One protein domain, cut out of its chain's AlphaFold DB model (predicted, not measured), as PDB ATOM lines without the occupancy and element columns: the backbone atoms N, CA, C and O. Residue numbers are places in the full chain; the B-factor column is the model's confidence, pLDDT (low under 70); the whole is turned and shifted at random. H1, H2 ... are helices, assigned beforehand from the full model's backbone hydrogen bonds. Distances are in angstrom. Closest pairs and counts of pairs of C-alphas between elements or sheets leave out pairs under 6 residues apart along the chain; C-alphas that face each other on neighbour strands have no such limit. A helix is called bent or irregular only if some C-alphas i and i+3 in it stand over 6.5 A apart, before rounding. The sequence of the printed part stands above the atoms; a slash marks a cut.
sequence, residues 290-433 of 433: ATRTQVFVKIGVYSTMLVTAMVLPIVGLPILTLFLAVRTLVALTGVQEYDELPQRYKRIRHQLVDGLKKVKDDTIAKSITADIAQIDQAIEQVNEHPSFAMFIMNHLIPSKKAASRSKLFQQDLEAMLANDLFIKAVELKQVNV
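Overview. This is residues 290 to 433 of the 433 residues of an uncharacterized protein of Leeuwenhoekiella sp (UniProt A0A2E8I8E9). Seven helices make a long, open assembly with few contacts: at one end H1 and H2 form a V-shaped hairpin joined at its tip, and toward the other end H3 and H4 lie side by side as a second, closer hairpin, with H7 crossing H4. The short H5 comes close to the last part of H2 and makes a corner with H6, which slants from there toward H3 and leads into H7. The printed part has 144 residues, with seven named helices, H1 to H7 in order along the chain, and no named strand; the class is all helix. The whole is only just extended, close to loose, with a radius of gyration of the C-alphas of 22.0 A, and the C-alphas span 75 by 32 by 18 A, a rod.

Arrangement. H1, residues 291 to 311, and H2, residues 313 to 333, form a helical hairpin over a tight link: they touch at a steep tilt of 43 degrees, opposite ways. H1 touches H2 with residues 305 to 310 alone, and H2 touches H1 with residues 315 to 320 alone; the closest C-alphas of the two helices are those of Ala 309 and Gly 316, 3.8 A apart. H3, residues 341 to 358, and H4, residues 362 to 380, form the other helical hairpin, touching at a shallow tilt of 15 degrees, opposite ways; the closest C-alphas, of Pro 342 and Ile 379, are 5.7 A apart. H5, residues 388 to 396, is close to but not clearly touching H2, with the closest C-alphas, of Ala 331 and Met 390, 7.2 A apart. H6, residues 398 to 417, and H5 touch only at the corner by their link, only just about perpendicular at 72 degrees, with the closest C-alphas, of Asn 394 and Lys 401, 4.7 A apart. H3 and H6 only just touch, with 3 pairs of C-alphas within 8 A; the closest, of His 350 and Glu 414, are 7.2 A apart. H7, residues 420 to 431, touches H4 at a steep tilt of 48 degrees, opposite ways, with the closest C-alphas, of Thr 369 and Ile 423, 7.3 A apart; of H4, residues 362 to 369 alone take part. H1 is apart from H3, H4, H5, H6 and H7. In H1, H4, H5, H6 and H7 every O i to N i+4 pair is within hydrogen-bond range; in H2 it is 16 of 17 and in H3 13 of 14.

Along the chain. H1 begins at C-alpha 291, (5.370, -17.984, 43.854), and measures 29.9 A from first to last C-alpha. H2 measures 28.7 A and is neither bent nor irregular, but only just: C-alphas 314 and 317 are 6.3 A apart. H3 measures 26.5 A from C-alpha 341 at (4.301, -32.593, 44.427), and H4 measures 27.0 A. H5 is nine residues long, H6 measures 28.5 A, and the 12 residues of H7 end at C-alpha 431, (30.491, -41.715, 27.869).

Size, cuts and confidence. The two C-alphas farthest apart, those of Ile 314 and Val 433, are 75.6 A apart. The printed part has no cut, and it ends at residue 433, the chain's last residue. The links H2 to H3 and H4 to H5, of seven residues each, are short but not tight; no link is long. Residues 296 to 301, 310 to 315 and 333 to 339 stand free. The mean pLDDT of the printed part is 77.1, and 40 residues are under 70, among them 328 to 339, 386 to 394 and 398 to 412.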
ATOM      1  N   ALA A 290       3.668 -19.769  39.680       77.88
ATOM      2  CA  ALA A 290       4.807 -19.005  40.173       77.88
ATOM      3  C   ALA A 290       4.510 -18.447  41.574       77.88
ATOM      4  O   ALA A 290       3.403 -17.965  41.840       77.88
ATOM      5  N   THR A 291       5.511 -18.435  42.457       74.81
ATOM      6  CA  THR A 291       5.370 -17.984  43.854       74.81
ATOM      7  C   THR A 291       4.754 -16.594  43.959       74.81
ATOM      8  O   THR A 291       3.880 -16.360  44.789       74.81
ATOM      9  N   ARG A 292       5.134 -15.669  43.067       69.88
ATOM     10  CA  ARG A 292       4.548 -14.321  43.019       69.88
ATOM     11  C   ARG A 292       3.052 -14.362  42.711       69.88
ATOM     12  O   ARG A 292       2.279 -13.712  43.405       69.88
ATOM     13  N   THR A 293       2.640 -15.152  41.721       76.00
ATOM     14  CA  THR A 293       1.228 -15.337  41.359       76.00
ATOM     15  C   THR A 293       0.441 -15.931  42.522       76.00
ATOM     16  O   THR A 293      -0.615 -15.411  42.864       76.00
ATOM     17  N   GLN A 294       0.981 -16.952  43.193       74.94
ATOM     18  CA  GLN A 294       0.380 -17.522  44.403       74.94
ATOM     19  C   GLN A 294       0.200 -16.487  45.515       74.94
ATOM     20  O   GLN A 294      -0.868 -16.403  46.122       74.94
ATOM     21  N   VAL A 295       1.224 -15.670  45.772       76.12
ATOM     22  CA  VAL A 295       1.159 -14.595  46.766       76.12
ATOM     23  C   VAL A 295       0.082 -13.574  46.390       76.12
ATOM     24  O   VAL A 295      -0.743 -13.242  47.236       76.12
ATOM     25  N   PHE A 296       0.017 -13.131  45.130       78.25
ATOM     26  CA  PHE A 296      -1.011 -12.188  44.678       78.25
ATOM     27  C   PHE A 296      -2.427 -12.765  44.740       78.25
ATOM     28  O   PHE A 296      -3.329 -12.071  45.201       78.25
ATOM     29  N   VAL A 297      -2.632 -14.026  44.345       80.19
ATOM     30  CA  VAL A 297      -3.934 -14.704  44.470       80.19
ATOM     31  C   VAL A 297      -4.357 -14.768  45.936       80.19
ATOM     32  O   VAL A 297      -5.483 -14.399  46.264       80.19
ATOM     33  N   LYS A 298      -3.448 -15.156  46.841       79.31
ATOM     34  CA  LYS A 298      -3.726 -15.184  48.285       79.31
ATOM     35  C   LYS A 298      -4.069 -13.790  48.812       79.31
ATOM     36  O   LYS A 298      -5.089 -13.640  49.476       79.31
ATOM     37  N   ILE A 299      -3.277 -12.765  48.484       81.12
ATOM     38  CA  ILE A 299      -3.554 -11.371  48.873       81.12
ATOM     39  C   ILE A 299      -4.912 -10.917  48.331       81.12
ATOM     40  O   ILE A 299      -5.684 -10.315  49.071       81.12
ATOM     41  N   GLY A 300      -5.240 -11.228  47.076       82.25
ATOM     42  CA  GLY A 300      -6.533 -10.922  46.464       82.25
ATOM     43  C   GLY A 300      -7.702 -11.547  47.226       82.25
ATOM     44  O   GLY A 300      -8.642 -10.847  47.597       82.25
ATOM     45  N   VAL A 301      -7.625 -12.842  47.537       81.50
ATOM     46  CA  VAL A 301      -8.662 -13.542  48.316       81.50
ATOM     47  C   VAL A 301      -8.789 -12.955  49.725       81.50
ATOM     48  O   VAL A 301      -9.884 -12.600  50.146       81.50
ATOM     49  N   TYR A 302      -7.689 -12.771  50.458       79.62
ATOM     50  CA  TYR A 302      -7.759 -12.214  51.815       79.62
ATOM     51  C   TYR A 302      -8.232 -10.755  51.839       79.62
ATOM     52  O   TYR A 302      -9.024 -10.386  52.705       79.62
ATOM     53  N   SER A 303      -7.790  -9.926  50.892       78.94
ATOM     54  CA  SER A 303      -8.211  -8.522  50.796       78.94
ATOM     55  C   SER A 303      -9.691  -8.398  50.440       78.94
ATOM     56  O   SER A 303     -10.399  -7.632  51.087       78.94
ATOM     57  N   THR A 304     -10.197  -9.186  49.489       79.00
ATOM     58  CA  THR A 304     -11.634  -9.209  49.155       79.00
ATOM     59  C   THR A 304     -12.494  -9.689  50.321       79.00
ATOM     60  O   THR A 304     -13.532  -9.088  50.599       79.00
ATOM     61  N   MET A 305     -12.052 -10.708  51.063       79.25
ATOM     62  CA  MET A 305     -12.734 -11.140  52.288       79.25
ATOM     63  C   MET A 305     -12.746 -10.043  53.365       79.25
ATOM     64  O   MET A 305     -13.790  -9.799  53.968       79.25
ATOM     65  N   LEU A 306     -11.624  -9.349  53.577       82.06
ATOM     66  CA  LEU A 306     -11.534  -8.228  54.520       82.06
ATOM     67  C   LEU A 306     -12.442  -7.062  54.115       82.06
ATOM     68  O   LEU A 306     -13.190  -6.554  54.947       82.06
ATOM     69  N   VAL A 307     -12.434  -6.670  52.839       83.56
ATOM     70  CA  VAL A 307     -13.317  -5.617  52.314       83.56
ATOM     71  C   VAL A 307     -14.785  -6.017  52.477       83.56
ATOM     72  O   VAL A 307     -15.590  -5.207  52.925       83.56
ATOM     73  N   THR A 308     -15.138  -7.275  52.205       79.25
ATOM     74  CA  THR A 308     -16.509  -7.784  52.393       79.25
ATOM     75  C   THR A 308     -16.935  -7.719  53.864       79.25
ATOM     76  O   THR A 308     -18.054  -7.308  54.163       79.25
ATOM     77  N   ALA A 309     -16.032  -8.058  54.791       83.06
ATOM     78  CA  ALA A 309     -16.258  -7.929  56.230       83.06
ATOM     79  C   ALA A 309     -16.428  -6.470  56.691       83.06
ATOM     80  O   ALA A 309     -17.189  -6.220  57.621       83.06
ATOM     81  N   MET A 310     -15.772  -5.510  56.033       82.19
ATOM     82  CA  MET A 310     -15.922  -4.078  56.327       82.19
ATOM     83  C   MET A 310     -17.201  -3.474  55.731       82.19
ATOM     84  O   MET A 310     -17.856  -2.673  56.392       82.19
ATOM     85  N   VAL A 311     -17.566  -3.844  54.499       85.69
ATOM     86  CA  VAL A 311     -18.722  -3.272  53.779       85.69
ATOM     87  C   VAL A 311     -20.045  -3.867  54.265       85.69
ATOM     88  O   VAL A 311     -21.044  -3.156  54.355       85.69
ATOM     89  N   LEU A 312     -20.068  -5.158  54.606       86.06
ATOM     90  CA  LEU A 312     -21.266  -5.872  55.054       86.06
ATOM     91  C   LEU A 312     -21.033  -6.516  56.426       86.06
ATOM     92  O   LEU A 312     -21.063  -7.738  56.527       86.06
ATOM     93  N   PRO A 313     -20.820  -5.752  57.509       81.06
ATOM     94  CA  PRO A 313     -20.329  -6.296  58.779       81.06
ATOM     95  C   PRO A 313     -21.236  -7.370  59.395       81.06
ATOM     96  O   PRO A 313     -20.732  -8.326  59.971       81.06
ATOM     97  N   ILE A 314     -22.559  -7.277  59.213       85.06
ATOM     98  CA  ILE A 314     -23.520  -8.270  59.731       85.06
ATOM     99  C   ILE A 314     -23.326  -9.652  59.077       85.06
ATOM    100  O   ILE A 314     -23.567 -10.668  59.719       85.06
ATOM    101  N   VAL A 315     -22.871  -9.706  57.820       79.31
ATOM    102  CA  VAL A 315     -22.727 -10.951  57.041       79.31
ATOM    103  C   VAL A 315     -21.254 -11.329  56.860       79.31
ATOM    104  O   VAL A 315     -20.861 -12.474  57.067       79.31
ATOM    105  N   GLY A 316     -20.416 -10.359  56.514       77.88
ATOM    106  CA  GLY A 316     -19.008 -10.539  56.198       77.88
ATOM    107  C   GLY A 316     -18.126 -10.831  57.412       77.88
ATOM    108  O   GLY A 316     -17.217 -11.646  57.274       77.88
ATOM    109  N   LEU A 317     -18.396 -10.255  58.598       80.62
ATOM    110  CA  LEU A 317     -17.642 -10.628  59.804       80.62
ATOM    111  C   LEU A 317     -17.880 -12.101  60.157       80.62
ATOM    112  O   LEU A 317     -16.884 -12.813  60.182       80.62
ATOM    113  N   PRO A 318     -19.125 -12.607  60.317       83.06
ATOM    114  CA  PRO A 318     -19.362 -14.030  60.574       83.06
ATOM    115  C   PRO A 318     -18.732 -14.975  59.547       83.06
ATOM    116  O   PRO A 318     -18.180 -16.002  59.934       83.06
ATOM    117  N   ILE A 319     -18.776 -14.640  58.251       78.19
ATOM    118  CA  ILE A 319     -18.145 -15.452  57.195       78.19
ATOM    119  C   ILE A 319     -16.623 -15.474  57.360       78.19
ATOM    120  O   ILE A 319     -16.015 -16.539  57.263       78.19
ATOM    121  N   LEU A 320     -15.998 -14.325  57.634       79.75
ATOM    122  CA  LEU A 320     -14.557 -14.240  57.855       79.75
ATOM    123  C   LEU A 320     -14.140 -14.998  59.122       79.75
ATOM    124  O   LEU A 320     -13.178 -15.765  59.067       79.75
ATOM    125  N   THR A 321     -14.860 -14.844  60.241       78.44
ATOM    126  CA  THR A 321     -14.566 -15.597  61.470       78.44
ATOM    127  C   THR A 321     -14.769 -17.087  61.269       78.44
ATOM    128  O   THR A 321     -13.911 -17.852  61.693       78.44
ATOM    129  N   LEU A 322     -15.844 -17.516  60.599       79.88
ATOM    130  CA  LEU A 322     -16.075 -18.928  60.292       79.88
ATOM    131  C   LEU A 322     -14.969 -19.481  59.389       79.88
ATOM    132  O   LEU A 322     -14.428 -20.541  59.677       79.88
ATOM    133  N   PHE A 323     -14.580 -18.758  58.339       79.38
ATOM    134  CA  PHE A 323     -13.500 -19.174  57.447       79.38
ATOM    135  C   PHE A 323     -12.164 -19.306  58.184       79.38
ATOM    136  O   PHE A 323     -11.478 -20.317  58.036       79.38
ATOM    137  N   LEU A 324     -11.795 -18.312  59.000       79.62
ATOM    138  CA  LEU A 324     -10.571 -18.348  59.800       79.62
ATOM    139  C   LEU A 324     -10.628 -19.448  60.863       79.62
ATOM    140  O   LEU A 324      -9.634 -20.145  61.054       79.62
ATOM    141  N   ALA A 325     -11.775 -19.644  61.515       74.94
ATOM    142  CA  ALA A 325     -11.981 -20.706  62.493       74.94
ATOM    143  C   ALA A 325     -11.871 -22.088  61.844       74.94
ATOM    144  O   ALA A 325     -11.131 -22.922  62.352       74.94
ATOM    145  N   VAL A 326     -12.509 -22.316  60.691       74.12
ATOM    146  CA  VAL A 326     -12.397 -23.565  59.922       74.12
ATOM    147  C   VAL A 326     -10.962 -23.777  59.449       74.12
ATOM    148  O   VAL A 326     -10.431 -24.864  59.624       74.12
ATOM    149  N   ARG A 327     -10.282 -22.755  58.913       70.50
ATOM    150  CA  ARG A 327      -8.871 -22.862  58.499       70.50
ATOM    151  C   ARG A 327      -7.941 -23.169  59.666       70.50
ATOM    152  O   ARG A 327      -7.025 -23.966  59.503       70.50
ATOM    153  N   THR A 328      -8.164 -22.544  60.817       67.12
ATOM    154  CA  THR A 328      -7.364 -22.767  62.027       67.12
ATOM    155  C   THR A 328      -7.640 -24.149  62.601       67.12
ATOM    156  O   THR A 328      -6.700 -24.853  62.947       67.12
ATOM    157  N   LEU A 329      -8.907 -24.572  62.626       65.56
ATOM    158  CA  LEU A 329      -9.307 -25.918  63.013       65.56
ATOM    159  C   LEU A 329      -8.650 -26.944  62.091       65.56
ATOM    160  O   LEU A 329      -7.938 -27.799  62.586       65.56
ATOM    161  N   VAL A 330      -8.761 -26.791  60.769       64.38
ATOM    162  CA  VAL A 330      -8.091 -27.654  59.784       64.38
ATOM    163  C   VAL A 330      -6.567 -27.605  59.922       64.38
ATOM    164  O   VAL A 330      -5.930 -28.622  59.733       64.38
ATOM    165  N   ALA A 331      -5.936 -26.489  60.284       63.16
ATOM    166  CA  ALA A 331      -4.486 -26.466  60.520       63.16
ATOM    167  C   ALA A 331      -4.076 -27.164  61.834       63.16
ATOM    168  O   ALA A 331      -2.987 -27.728  61.933       63.16
ATOM    169  N   LEU A 332      -4.937 -27.115  62.854       60.50
ATOM    170  CA  LEU A 332      -4.729 -27.751  64.157       60.50
ATOM    171  C   LEU A 332      -5.004 -29.257  64.116       60.50
ATOM    172  O   LEU A 332      -4.258 -30.036  64.706       60.50
ATOM    173  N   THR A 333      -6.084 -29.652  63.442       53.28
ATOM    174  CA  THR A 333      -6.587 -31.028  63.381       53.28
ATOM    175  C   THR A 333      -6.175 -31.745  62.109       53.28
ATOM    176  O   THR A 333      -6.162 -32.969  62.091       53.28
ATOM    177  N   GLY A 334      -5.871 -31.001  61.046       46.47
ATOM    178  CA  GLY A 334      -5.463 -31.541  59.763       46.47
ATOM    179  C   GLY A 334      -4.090 -32.165  59.876       46.47
ATOM    180  O   GLY A 334      -3.092 -31.546  60.263       46.47
ATOM    181  N   VAL A 335      -4.087 -33.437  59.551       47.97
ATOM    182  CA  VAL A 335      -2.915 -34.191  59.169       47.97
ATOM    183  C   VAL A 335      -2.778 -33.958  57.656       47.97
ATOM    184  O   VAL A 335      -3.790 -33.848  56.958       47.97
ATOM    185  N   GLN A 336      -1.575 -33.639  57.176       52.16
ATOM    186  CA  GLN A 336      -1.427 -33.167  55.799       52.16
ATOM    187  C   GLN A 336      -1.612 -34.379  54.888       52.16
ATOM    188  O   GLN A 336      -0.735 -35.234  54.842       52.16
ATOM    189  N   GLU A 337      -2.757 -34.448  54.192       48.53
ATOM    190  CA  GLU A 337      -3.165 -35.689  53.520       48.53
ATOM    191  C   GLU A 337      -2.200 -36.146  52.407       48.53
ATOM    192  O   GLU A 337      -2.170 -37.313  52.034       48.53
ATOM    193  N   TYR A 338      -1.392 -35.226  51.879       51.16
ATOM    194  CA  TYR A 338      -0.417 -35.504  50.832       51.16
ATOM    195  C   TYR A 338       0.812 -34.614  50.984       51.16
ATOM    196  O   TYR A 338       0.712 -33.423  51.314       51.16
ATOM    197  N   ASP A 339       1.969 -35.158  50.622       58.50
ATOM    198  CA  ASP A 339       3.137 -34.331  50.368       58.50
ATOM    199  C   ASP A 339       2.942 -33.420  49.161       58.50
ATOM    200  O   ASP A 339       2.230 -33.741  48.206       58.50
ATOM    201  N   GLU A 340       3.605 -32.263  49.197       72.25
ATOM    202  CA  GLU A 340       3.661 -31.387  48.033       72.25
ATOM    203  C   GLU A 340       4.323 -32.136  46.864       72.25
ATOM    204  O   GLU A 340       5.295 -32.874  47.051       72.25
ATOM    205  N   LEU A 341       3.814 -31.924  45.643       79.44
ATOM    206  CA  LEU A 341       4.301 -32.593  44.427       79.44
ATOM    207  C   LEU A 341       5.834 -32.592  44.277       79.44
ATOM    208  O   LEU A 341       6.374 -33.647  43.946       79.44
ATOM    209  N   PRO A 342       6.564 -31.491  44.566       82.69
ATOM    210  CA  PRO A 342       8.023 -31.490  44.471       82.69
ATOM    211  C   PRO A 342       8.690 -32.540  45.370       82.69
ATOM    212  O   PRO A 342       9.635 -33.206  44.949       82.69
ATOM    213  N   GLN A 343       8.190 -32.731  46.594       81.62
ATOM    214  CA  GLN A 343       8.736 -33.713  47.539       81.62
ATOM    215  C   GLN A 343       8.439 -35.140  47.070       81.62
ATOM    216  O   GLN A 343       9.315 -36.005  47.113       81.62
ATOM    217  N   ARG A 344       7.228 -35.360  46.545       85.56
ATOM    218  CA  ARG A 344       6.814 -36.637  45.959       85.56
ATOM    219  C   ARG A 344       7.705 -37.027  44.773       85.56
ATOM    220  O   ARG A 344       8.225 -38.139  44.734       85.56
ATOM    221  N   TYR A 345       7.966 -36.093  43.854       91.81
ATOM    222  CA  TYR A 345       8.838 -36.326  42.694       91.81
ATOM    223  C   TYR A 345      10.286 -36.615  43.100       91.81
ATOM    224  O   TYR A 345      10.879 -37.559  42.579       91.81
ATOM    225  N   LYS A 346      10.838 -35.874  44.074       89.81
ATOM    226  CA  LYS A 346      12.182 -36.136  44.619       89.81
ATOM    227  C   LYS A 346      12.298 -37.549  45.193       89.81
ATOM    228  O   LYS A 346      13.249 -38.255  44.883       89.81
ATOM    229  N   ARG A 347      11.308 -38.017  45.957       86.94
ATOM    230  CA  ARG A 347      11.334 -39.390  46.488       86.94
ATOM    231  C   ARG A 347      11.233 -40.457  45.407       86.94
ATOM    232  O   ARG A 347      11.966 -41.441  45.468       86.94
ATOM    233  N   ILE A 348      10.382 -40.258  44.400       91.62
ATOM    234  CA  ILE A 348      10.306 -41.164  43.243       91.62
ATOM    235  C   ILE A 348      11.656 -41.204  42.510       91.62
ATOM    236  O   ILE A 348      12.146 -42.286  42.182       91.62
ATOM    237  N   ARG A 349      12.303 -40.046  42.324       93.38
ATOM    238  CA  ARG A 349      13.664 -39.951  41.779       93.38
ATOM    239  C   ARG A 349      14.668 -40.740  42.622       93.38
ATOM    240  O   ARG A 349      15.461 -41.488  42.060       93.38
ATOM    241  N   HIS A 350      14.621 -40.628  43.952       89.69
ATOM    242  CA  HIS A 350      15.523 -41.369  44.843       89.69
ATOM    243  C   HIS A 350      15.415 -42.887  44.636       89.69
ATOM    244  O   HIS A 350      16.440 -43.563  44.591       89.69
ATOM    245  N   GLN A 351      14.211 -43.416  44.378       90.00
ATOM    246  CA  GLN A 351      14.045 -44.840  44.059       90.00
ATOM    247  C   GLN A 351      14.787 -45.245  42.782       90.00
ATOM    248  O   GLN A 351      15.367 -46.325  42.724       90.00
ATOM    249  N   LEU A 352      14.817 -44.394  41.754       91.25
ATOM    250  CA  LEU A 352      15.601 -44.675  40.551       91.25
ATOM    251  C   LEU A 352      17.106 -44.680  40.830       91.25
ATOM    252  O   LEU A 352      17.813 -45.544  40.309       91.25
ATOM    253  N   VAL A 353      17.593 -43.770  41.675       90.38
ATOM    254  CA  VAL A 353      19.007 -43.729  42.084       90.38
ATOM    255  C   VAL A 353      19.389 -44.997  42.851       90.38
ATOM    256  O   VAL A 353      20.447 -45.575  42.599       90.38
ATOM    257  N   ASP A 354      18.522 -45.478  43.738       87.00
ATOM    258  CA  ASP A 354      18.740 -46.735  44.457       87.00
ATOM    259  C   ASP A 354      18.709 -47.950  43.525       87.00
ATOM    260  O   ASP A 354      19.569 -48.832  43.624       87.00
ATOM    261  N   GLY A 355      17.800 -47.958  42.549       85.75
ATOM    262  CA  GLY A 355      17.784 -48.954  41.480       85.75
ATOM    263  C   GLY A 355      19.092 -48.961  40.691       85.75
ATOM    264  O   GLY A 355      19.675 -50.023  40.473       85.75
ATOM    265  N   LEU A 356      19.611 -47.783  40.338       88.44
ATOM    266  CA  LEU A 356      20.859 -47.630  39.586       88.44
ATOM    267  C   LEU A 356      22.064 -48.247  40.314       88.44
ATOM    268  O   LEU A 356      22.933 -48.823  39.665       88.44
ATOM    269  N   LYS A 357      22.100 -48.197  41.653       85.75
ATOM    270  CA  LYS A 357      23.156 -48.838  42.466       85.75
ATOM    271  C   LYS A 357      23.135 -50.366  42.387       85.75
ATOM    272  O   LYS A 357      24.167 -51.002  42.599       85.75
ATOM    273  N   LYS A 358      21.970 -50.961  42.113       85.19
ATOM    274  CA  LYS A 358      21.760 -52.418  42.057       85.19
ATOM    275  C   LYS A 358      21.906 -52.983  40.637       85.19
ATOM    276  O   LYS A 358      22.166 -54.178  40.475       85.19
ATOM    277  N   VAL A 359      21.750 -52.151  39.607       86.12
ATOM    278  CA  VAL A 359      21.800 -52.572  38.201       86.12
ATOM    279  C   VAL A 359      23.227 -52.873  37.750       86.12
ATOM    280  O   VAL A 359      24.150 -52.088  37.946       86.12
ATOM    281  N   LYS A 360      23.393 -54.020  37.083       84.75
ATOM    282  CA  LYS A 360      24.650 -54.420  36.429       84.75
ATOM    283  C   LYS A 360      24.617 -54.281  34.905       84.75
ATOM    284  O   LYS A 360      25.674 -54.259  34.286       84.75
ATOM    285  N   ASP A 361      23.426 -54.230  34.317       86.88
ATOM    286  CA  ASP A 361      23.221 -54.104  32.873       86.88
ATOM    287  C   ASP A 361      23.303 -52.631  32.452       86.88
ATOM    288  O   ASP A 361      22.492 -51.807  32.883       86.88
ATOM    289  N   ASP A 362      24.268 -52.300  31.592       86.00
ATOM    290  CA  ASP A 362      24.489 -50.927  31.132       86.00
ATOM    291  C   ASP A 362      23.295 -50.375  30.317       86.00
ATOM    292  O   ASP A 362      23.066 -49.167  30.311       86.00
ATOM    293  N   THR A 363      22.489 -51.228  29.674       87.00
ATOM    294  CA  THR A 363      21.278 -50.816  28.938       87.00
ATOM    295  C   THR A 363      20.201 -50.328  29.900       87.00
ATOM    296  O   THR A 363      19.618 -49.260  29.707       87.00
ATOM    297  N   ILE A 364      19.973 -51.086  30.976       86.81
ATOM    298  CA  ILE A 364      19.022 -50.717  32.030       86.81
ATOM    299  C   ILE A 364      19.529 -49.469  32.760       86.81
ATOM    300  O   ILE A 364      18.754 -48.548  33.007       86.81
ATOM    301  N   ALA A 365      20.834 -49.388  33.037       88.00
ATOM    302  CA  ALA A 365      21.434 -48.216  33.669       88.00
ATOM    303  C   ALA A 365      21.257 -46.943  32.821       88.00
ATOM    304  O   ALA A 365      20.904 -45.894  33.363       88.00
ATOM    305  N   LYS A 366      21.435 -47.032  31.493       89.44
ATOM    306  CA  LYS A 366      21.171 -45.924  30.557       89.44
ATOM    307  C   LYS A 366      19.703 -45.493  30.587       89.44
ATOM    308  O   LYS A 366      19.437 -44.299  30.681       89.44
ATOM    309  N   SER A 367      18.766 -46.445  30.577       89.50
ATOM    310  CA  SER A 367      17.328 -46.150  30.684       89.50
ATOM    311  C   SER A 367      16.991 -45.420  31.984       89.50
ATOM    312  O   SER A 367      16.359 -44.373  31.948       89.50
ATOM    313  N   ILE A 368      17.469 -45.923  33.128       91.38
ATOM    314  CA  ILE A 368      17.225 -45.303  34.438       91.38
ATOM    315  C   ILE A 368      17.819 -43.891  34.500       91.38
ATOM    316  O   ILE A 368      17.190 -42.981  35.030       91.38
ATOM    317  N   THR A 369      19.010 -43.683  33.936       91.69
ATOM    318  CA  THR A 369      19.655 -42.358  33.902       91.69
ATOM    319  C   THR A 369      18.844 -41.367  33.056       91.69
ATOM    320  O   THR A 369      18.659 -40.218  33.454       91.69
ATOM    321  N   ALA A 370      18.305 -41.814  31.917       92.69
ATOM    322  CA  ALA A 370      17.423 -41.000  31.081       92.69
ATOM    323  C   ALA A 370      16.091 -40.668  31.778       92.69
ATOM    324  O   ALA A 370      15.596 -39.546  31.651       92.69
ATOM    325  N   ASP A 371      15.530 -41.610  32.537       94.38
ATOM    326  CA  ASP A 371      14.323 -41.386  33.337       94.38
ATOM    327  C   ASP A 371      14.578 -40.368  34.456       94.38
ATOM    328  O   ASP A 371      13.783 -39.447  34.638       94.38
ATOM    329  N   ILE A 372      15.712 -40.477  35.161       94.31
ATOM    330  CA  ILE A 372      16.129 -39.508  36.186       94.31
ATOM    331  C   ILE A 372      16.205 -38.099  35.589       94.31
ATOM    332  O   ILE A 372      15.628 -37.176  36.156       94.31
ATOM    333  N   ALA A 373      16.847 -37.936  34.429       93.94
ATOM    334  CA  ALA A 373      16.982 -36.630  33.786       93.94
ATOM    335  C   ALA A 373      15.624 -35.998  33.427       93.94
ATOM    336  O   ALA A 373      15.452 -34.785  33.531       93.94
ATOM    337  N   GLN A 374      14.641 -36.808  33.023       95.00
ATOM    338  CA  GLN A 374      13.285 -36.325  32.745       95.00
ATOM    339  C   GLN A 374      12.518 -35.973  34.025       95.00
ATOM    340  O   GLN A 374      11.792 -34.979  34.051       95.00
ATOM    341  N   ILE A 375      12.689 -36.747  35.098       94.88
ATOM    342  CA  ILE A 375      12.097 -36.417  36.400       94.88
ATOM    343  C   ILE A 375      12.708 -35.126  36.956       94.88
ATOM    344  O   ILE A 375      11.970 -34.300  37.487       94.88
ATOM    345  N   ASP A 376      14.011 -34.900  36.775       93.69
ATOM    346  CA  ASP A 376      14.676 -33.653  37.174       93.69
ATOM    347  C   ASP A 376      14.049 -32.438  36.477       93.69
ATOM    348  O   ASP A 376      13.701 -31.455  37.133       93.69
ATOM    349  N   GLN A 377      13.759 -32.547  35.176       93.12
ATOM    350  CA  GLN A 377      13.026 -31.507  34.445       93.12
ATOM    351  C   GLN A 377      11.602 -31.285  34.975       93.12
ATOM    352  O   GLN A 377      11.110 -30.157  34.943       93.12
ATOM    353  N   ALA A 378      10.917 -32.332  35.443       91.25
ATOM    354  CA  ALA A 378       9.591 -32.199  36.047       91.25
ATOM    355  C   ALA A 378       9.661 -31.522  37.427       91.25
ATOM    356  O   ALA A 378       8.821 -30.677  37.735       91.25
ATOM    357  N   ILE A 379      10.682 -31.839  38.232       90.50
ATOM    358  CA  ILE A 379      10.933 -31.213  39.540       90.50
ATOM    359  C   ILE A 379      11.179 -29.709  39.383       90.50
ATOM    360  O   ILE A 379      10.627 -28.923  40.147       90.50
ATOM    361  N   GLU A 380      11.943 -29.288  38.373       89.88
ATOM    362  CA  GLU A 380      12.209 -27.865  38.101       89.88
ATOM    363  C   GLU A 380      10.947 -27.057  37.749       89.88
ATOM    364  O   GLU A 380      10.916 -25.835  37.907       89.88
ATOM    365  N   GLN A 381       9.887 -27.721  37.280       87.31
ATOM    366  CA  GLN A 381       8.637 -27.077  36.865       87.31
ATOM    367  C   GLN A 381       7.620 -26.916  37.999       87.31
ATOM    368  O   GLN A 381       6.598 -26.246  37.812       87.31
ATOM    369  N   VAL A 382       7.878 -27.512  39.164       85.44
ATOM    370  CA  VAL A 382       6.997 -27.450  40.331       85.44
ATOM    371  C   VAL A 382       7.647 -26.658  41.461       85.44
ATOM    372  O   VAL A 382       8.820 -26.812  41.780       85.44
ATOM    373  N   ASN A 383       6.863 -25.789  42.090       81.12
ATOM    374  CA  ASN A 383       7.309 -24.941  43.188       81.12
ATOM    375  C   ASN A 383       6.750 -25.452  44.515       81.12
ATOM    376  O   ASN A 383       5.559 -25.754  44.614       81.12
ATOM    377  N   GLU A 384       7.598 -25.476  45.542       75.31
ATOM    378  CA  GLU A 384       7.166 -25.667  46.928       75.31
ATOM    379  C   GLU A 384       6.590 -24.343  47.451       75.31
ATOM    380  O   GLU A 384       7.210 -23.280  47.318       75.31
ATOM    381  N   HIS A 385       5.393 -24.384  48.037       71.25
ATOM    382  CA  HIS A 385       4.711 -23.184  48.540       71.25
ATOM    383  C   HIS A 385       4.431 -23.328  50.032       71.25
ATOM    384  O   HIS A 385       3.280 -23.576  50.413       71.25
ATOM    385  N   PRO A 386       5.434 -23.099  50.900       63.00
ATOM    386  CA  PRO A 386       5.263 -23.288  52.329       63.00
ATOM    387  C   PRO A 386       4.106 -22.432  52.846       63.00
ATOM    388  O   PRO A 386       4.040 -21.212  52.651       63.00
ATOM    389  N   SER A 387       3.153 -23.077  53.516       64.44
ATOM    390  CA  SER A 387       2.052 -22.372  54.161       64.44
ATOM    391  C   SER A 387       2.585 -21.572  55.351       64.44
ATOM    392  O   SER A 387       3.111 -22.139  56.307       64.44
ATOM    393  N   PHE A 388       2.416 -20.248  55.331       58.41
ATOM    394  CA  PHE A 388       2.815 -19.371  56.440       58.41
ATOM    395  C   PHE A 388       2.145 -19.764  57.767       58.41
ATOM    396  O   PHE A 388       2.767 -19.715  58.826       58.41
ATOM    397  N   ALA A 389       0.894 -20.232  57.709       59.09
ATOM    398  CA  ALA A 389       0.206 -20.772  58.876       59.09
ATOM    399  C   ALA A 389       0.910 -22.033  59.406       59.09
ATOM    400  O   ALA A 389       1.162 -22.123  60.602       59.09
ATOM    401  N   MET A 390       1.311 -22.961  58.530       63.31
ATOM    402  CA  MET A 390       2.092 -24.142  58.932       63.31
ATOM    403  C   MET A 390       3.452 -23.759  59.513       63.31
ATOM    404  O   MET A 390       3.860 -24.338  60.511       63.31
ATOM    405  N   PHE A 391       4.128 -22.749  58.956       64.25
ATOM    406  CA  PHE A 391       5.386 -22.242  59.508       64.25
ATOM    407  C   PHE A 391       5.227 -21.780  60.965       64.25
ATOM    408  O   PHE A 391       6.007 -22.184  61.828       64.25
ATOM    409  N   ILE A 392       4.183 -20.998  61.262       64.25
ATOM    410  CA  ILE A 392       3.886 -20.548  62.629       64.25
ATOM    411  C   ILE A 392       3.563 -21.743  63.536       64.25
ATOM    412  O   ILE A 392       4.129 -21.867  64.622       64.25
ATOM    413  N   MET A 393       2.695 -22.654  63.090       64.31
ATOM    414  CA  MET A 393       2.271 -23.811  63.886       64.31
ATOM    415  C   MET A 393       3.427 -24.772  64.184       64.31
ATOM    416  O   MET A 393       3.566 -25.233  65.318       64.31
ATOM    417  N   ASN A 394       4.311 -25.000  63.211       65.94
ATOM    418  CA  ASN A 394       5.524 -25.803  63.368       65.94
ATOM    419  C   ASN A 394       6.545 -25.150  64.310       65.94
ATOM    420  O   ASN A 394       7.409 -25.841  64.848       65.94
ATOM    421  N   HIS A 395       6.466 -23.834  64.528       72.06
ATOM    422  CA  HIS A 395       7.342 -23.135  65.464       72.06
ATOM    423  C   HIS A 395       6.769 -23.072  66.887       72.06
ATOM    424  O   HIS A 395       7.531 -23.168  67.851       72.06
ATOM    425  N   LEU A 396       5.445 -22.932  67.020       70.31
ATOM    426  CA  LEU A 396       4.759 -22.747  68.303       70.31
ATOM    427  C   LEU A 396       4.352 -24.059  68.989       70.31
ATOM    428  O   LEU A 396       4.324 -24.103  70.217       70.31
ATOM    429  N   ILE A 397       4.050 -25.125  68.239       70.25
ATOM    430  CA  ILE A 397       3.608 -26.410  68.804       70.25
ATOM    431  C   ILE A 397       4.793 -27.387  68.889       70.25
ATOM    432  O   ILE A 397       5.287 -27.831  67.848       70.25
ATOM    433  N   PRO A 398       5.231 -27.802  70.097       69.19
ATOM    434  CA  PRO A 398       6.389 -28.684  70.263       69.19
ATOM    435  C   PRO A 398       6.273 -30.033  69.537       69.19
ATOM    436  O   PRO A 398       7.258 -30.501  68.970       69.19
ATOM    437  N   SER A 399       5.081 -30.640  69.505       61.53
ATOM    438  CA  SER A 399       4.852 -31.918  68.815       61.53
ATOM    439  C   SER A 399       4.985 -31.793  67.293       61.53
ATOM    440  O   SER A 399       5.678 -32.596  66.673       61.53
ATOM    441  N   LYS A 400       4.407 -30.747  66.687       64.56
ATOM    442  CA  LYS A 400       4.540 -30.459  65.246       64.56
ATOM    443  C   LYS A 400       5.977 -30.085  64.873       64.56
ATOM    444  O   LYS A 400       6.471 -30.509  63.835       64.56
ATOM    445  N   LYS A 401       6.682 -29.366  65.752       67.19
ATOM    446  CA  LYS A 401       8.113 -29.066  65.597       67.19
ATOM    447  C   LYS A 401       8.971 -30.331  65.570       67.19
ATOM    448  O   LYS A 401       9.865 -30.439  64.735       67.19
ATOM    449  N   ALA A 402       8.720 -31.271  66.483       64.56
ATOM    450  CA  ALA A 402       9.424 -32.550  66.521       64.56
ATOM    451  C   ALA A 402       9.144 -33.382  65.258       64.56
ATOM    452  O   ALA A 402      10.092 -33.852  64.633       64.56
ATOM    453  N   ALA A 403       7.880 -33.467  64.830       63.97
ATOM    454  CA  ALA A 403       7.489 -34.161  63.601       63.97
ATOM    455  C   ALA A 403       8.150 -33.548  62.353       63.97
ATOM    456  O   ALA A 403       8.798 -34.250  61.584       63.97
ATOM    457  N   SER A 404       8.089 -32.221  62.198       67.44
ATOM    458  CA  SER A 404       8.727 -31.522  61.074       67.44
ATOM    459  C   SER A 404      10.244 -31.729  61.040       67.44
ATOM    460  O   SER A 404      10.806 -31.845  59.956       67.44
ATOM    461  N   ARG A 405      10.915 -31.792  62.198       66.81
ATOM    462  CA  ARG A 405      12.354 -32.095  62.270       66.81
ATOM    463  C   ARG A 405      12.668 -33.535  61.887       66.81
ATOM    464  O   ARG A 405      13.653 -33.742  61.194       66.81
ATOM    465  N   SER A 406      11.851 -34.496  62.321       63.16
ATOM    466  CA  SER A 406      11.998 -35.907  61.937       63.16
ATOM    467  C   SER A 406      11.856 -36.075  60.427       63.16
ATOM    468  O   SER A 406      12.729 -36.655  59.791       63.16
ATOM    469  N   LYS A 407      10.815 -35.466  59.846       69.81
ATOM    470  CA  LYS A 407      10.580 -35.464  58.401       69.81
ATOM    471  C   LYS A 407      11.749 -34.853  57.625       69.81
ATOM    472  O   LYS A 407      12.236 -35.471  56.688       69.81
ATOM    473  N   LEU A 408      12.226 -33.669  58.021       67.88
ATOM    474  CA  LEU A 408      13.375 -33.030  57.363       67.88
ATOM    475  C   LEU A 408      14.642 -33.879  57.482       67.88
ATOM    476  O   LEU A 408      15.326 -34.085  56.492       67.88
ATOM    477  N   PHE A 409      14.921 -34.425  58.666       66.12
ATOM    478  CA  PHE A 409      16.068 -35.305  58.871       66.12
ATOM    479  C   PHE A 409      16.001 -36.554  57.982       66.12
ATOM    480  O   PHE A 409      17.003 -36.933  57.383       66.12
ATOM    481  N   GLN A 410      14.825 -37.170  57.849       66.25
ATOM    482  CA  GLN A 410      14.620 -38.289  56.934       66.25
ATOM    483  C   GLN A 410      14.840 -37.873  55.474       66.25
ATOM    484  O   GLN A 410      15.558 -38.559  54.755       66.25
ATOM    485  N   GLN A 411      14.276 -36.744  55.045       69.12
ATOM    486  CA  GLN A 411      14.471 -36.221  53.689       69.12
ATOM    487  C   GLN A 411      15.948 -35.912  53.398       69.12
ATOM    488  O   GLN A 411      16.426 -36.203  52.303       69.12
ATOM    489  N   ASP A 412      16.685 -35.385  54.378       68.69
ATOM    490  CA  ASP A 412      18.125 -35.141  54.274       68.69
ATOM    491  C   ASP A 412      18.902 -36.458  54.147       68.69
ATOM    492  O   ASP A 412      19.777 -36.574  53.292       68.69
ATOM    493  N   LEU A 413      18.559 -37.482  54.941       70.44
ATOM    494  CA  LEU A 413      19.148 -38.818  54.809       70.44
ATOM    495  C   LEU A 413      18.863 -39.431  53.434       70.44
ATOM    496  O   LEU A 413      19.780 -39.952  52.800       70.44
ATOM    497  N   GLU A 414      17.623 -39.343  52.952       67.94
ATOM    498  CA  GLU A 414      17.231 -39.817  51.622       67.94
ATOM    499  C   GLU A 414      18.028 -39.102  50.522       67.94
ATOM    500  O   GLU A 414      18.574 -39.761  49.639       67.94
ATOM    501  N   ALA A 415      18.172 -37.777  50.604       74.12
ATOM    502  CA  ALA A 415      18.956 -36.991  49.652       74.12
ATOM    503  C   ALA A 415      20.459 -37.329  49.706       74.12
ATOM    504  O   ALA A 415      21.117 -37.422  48.668       74.12
ATOM    505  N   MET A 416      21.013 -37.557  50.902       75.69
ATOM    506  CA  MET A 416      22.408 -37.976  51.074       75.69
ATOM    507  C   MET A 416      22.663 -39.379  50.515       75.69
ATOM    508  O   MET A 416      23.719 -39.624  49.928       75.69
ATOM    509  N   LEU A 417      21.716 -40.305  50.685       71.38
ATOM    510  CA  LEU A 417      21.802 -41.649  50.117       71.38
ATOM    511  C   LEU A 417      21.636 -41.612  48.595       71.38
ATOM    512  O   LEU A 417      22.380 -42.293  47.889       71.38
ATOM    513  N   ALA A 418      20.722 -40.796  48.071       73.62
ATOM    514  CA  ALA A 418      20.467 -40.613  46.641       73.62
ATOM    515  C   ALA A 418      21.381 -39.553  45.988       73.62
ATOM    516  O   ALA A 418      20.949 -38.788  45.129       73.62
ATOM    517  N   ASN A 419      22.653 -39.509  46.392       77.25
ATOM    518  CA  ASN A 419      23.597 -38.473  45.978       77.25
ATOM    519  C   ASN A 419      23.858 -38.460  44.457       77.25
ATOM    520  O   ASN A 419      24.250 -39.470  43.862       77.25
ATOM    521  N   ASP A 420      23.760 -37.269  43.865       79.69
ATOM    522  CA  ASP A 420      24.042 -36.980  42.456       79.69
ATOM    523  C   ASP A 420      25.453 -37.383  42.006       79.69
ATOM    524  O   ASP A 420      25.663 -37.685  40.830       79.69
ATOM    525  N   LEU A 421      26.423 -37.459  42.922       81.06
ATOM    526  CA  LEU A 421      27.777 -37.929  42.622       81.06
ATOM    527  C   LEU A 421      27.772 -39.340  42.015       81.06
ATOM    528  O   LEU A 421      28.551 -39.622  41.104       81.06
ATOM    529  N   PHE A 422      26.881 -40.217  42.489       82.94
ATOM    530  CA  PHE A 422      26.754 -41.569  41.952       82.94
ATOM    531  C   PHE A 422      26.215 -41.550  40.518       82.94
ATOM    532  O   PHE A 422      26.752 -42.227  39.642       82.94
ATOM    533  N   ILE A 423      25.205 -40.718  40.260       83.62
ATOM    534  CA  ILE A 423      24.606 -40.542  38.933       83.62
ATOM    535  C   ILE A 423      25.669 -40.030  37.957       83.62
ATOM    536  O   ILE A 423      25.874 -40.624  36.902       83.62
ATOM    537  N   LYS A 424      26.432 -39.001  38.351       85.00
ATOM    538  CA  LYS A 424      27.532 -38.460  37.539       85.00
ATOM    539  C   LYS A 424      28.636 -39.477  37.268       85.00
ATOM    540  O   LYS A 424      29.160 -39.516  36.158       85.00
ATOM    541  N   ALA A 425      28.972 -40.333  38.232       83.56
ATOM    542  CA  ALA A 425      29.935 -41.409  38.012       83.56
ATOM    543  C   ALA A 425      29.439 -42.427  36.967       83.56
ATOM    544  O   ALA A 425      30.210 -42.857  36.107       83.56
ATOM    545  N   VAL A 426      28.152 -42.784  37.009       83.50
ATOM    546  CA  VAL A 426      27.535 -43.685  36.026       83.50
ATOM    547  C   VAL A 426      27.457 -43.032  34.642       83.50
ATOM    548  O   VAL A 426      27.853 -43.665  33.665       83.50
ATOM    549  N   GLU A 427      27.039 -41.767  34.548       83.31
ATOM    550  CA  GLU A 427      27.049 -40.988  33.298       83.31
ATOM    551  C   GLU A 427      28.455 -40.963  32.667       83.31
ATOM    552  O   GLU A 427      28.614 -41.257  31.484       83.31
ATOM    553  N   LEU A 428      29.502 -40.700  33.459       84.62
ATOM    554  CA  LEU A 428      30.890 -40.707  32.982       84.62
ATOM    555  C   LEU A 428      31.334 -42.084  32.471       84.62
ATOM    556  O   LEU A 428      32.051 -42.168  31.473       84.62
ATOM    557  N   LYS A 429      30.915 -43.174  33.125       81.81
ATOM    558  CA  LYS A 429      31.188 -44.538  32.644       81.81
ATOM    559  C   LYS A 429      30.519 -44.787  31.288       81.81
ATOM    560  O   LYS A 429      31.116 -45.427  30.433       81.81
ATOM    561  N   GLN A 430      29.313 -44.263  31.085       80.12
ATOM    562  CA  GLN A 430      28.551 -44.434  29.845       80.12
ATOM    563  C   GLN A 430      29.108 -43.635  28.660       80.12
ATOM    564  O   GLN A 430      28.860 -44.030  27.526       80.12
ATOM    565  N   VAL A 431      29.831 -42.536  28.908       74.50
ATOM    566  CA  VAL A 431      30.491 -41.715  27.869       74.50
ATOM    567  C   VAL A 431      31.835 -42.312  27.423       74.50
ATOM    568  O   VAL A 431      32.286 -42.049  26.313       74.50
ATOM    569  N   ASN A 432      32.475 -43.120  28.273       55.94
ATOM    570  CA  ASN A 432      33.782 -43.740  28.010       55.94
ATOM    571  C   ASN A 432      33.699 -45.146  27.371       55.94
ATOM    572  O   ASN A 432      34.716 -45.839  27.294       55.94
ATOM    573  N   VAL A 433      32.507 -45.564  26.932       50.56
ATOM    574  CA  VAL A 433      32.224 -46.791  26.159       50.56
ATOM    575  C   VAL A 433      31.600 -46.375  24.840       50.56
ATOM    576  O   VAL A 433      32.029 -46.918  23.798       50.56
TER     577      VAL A 433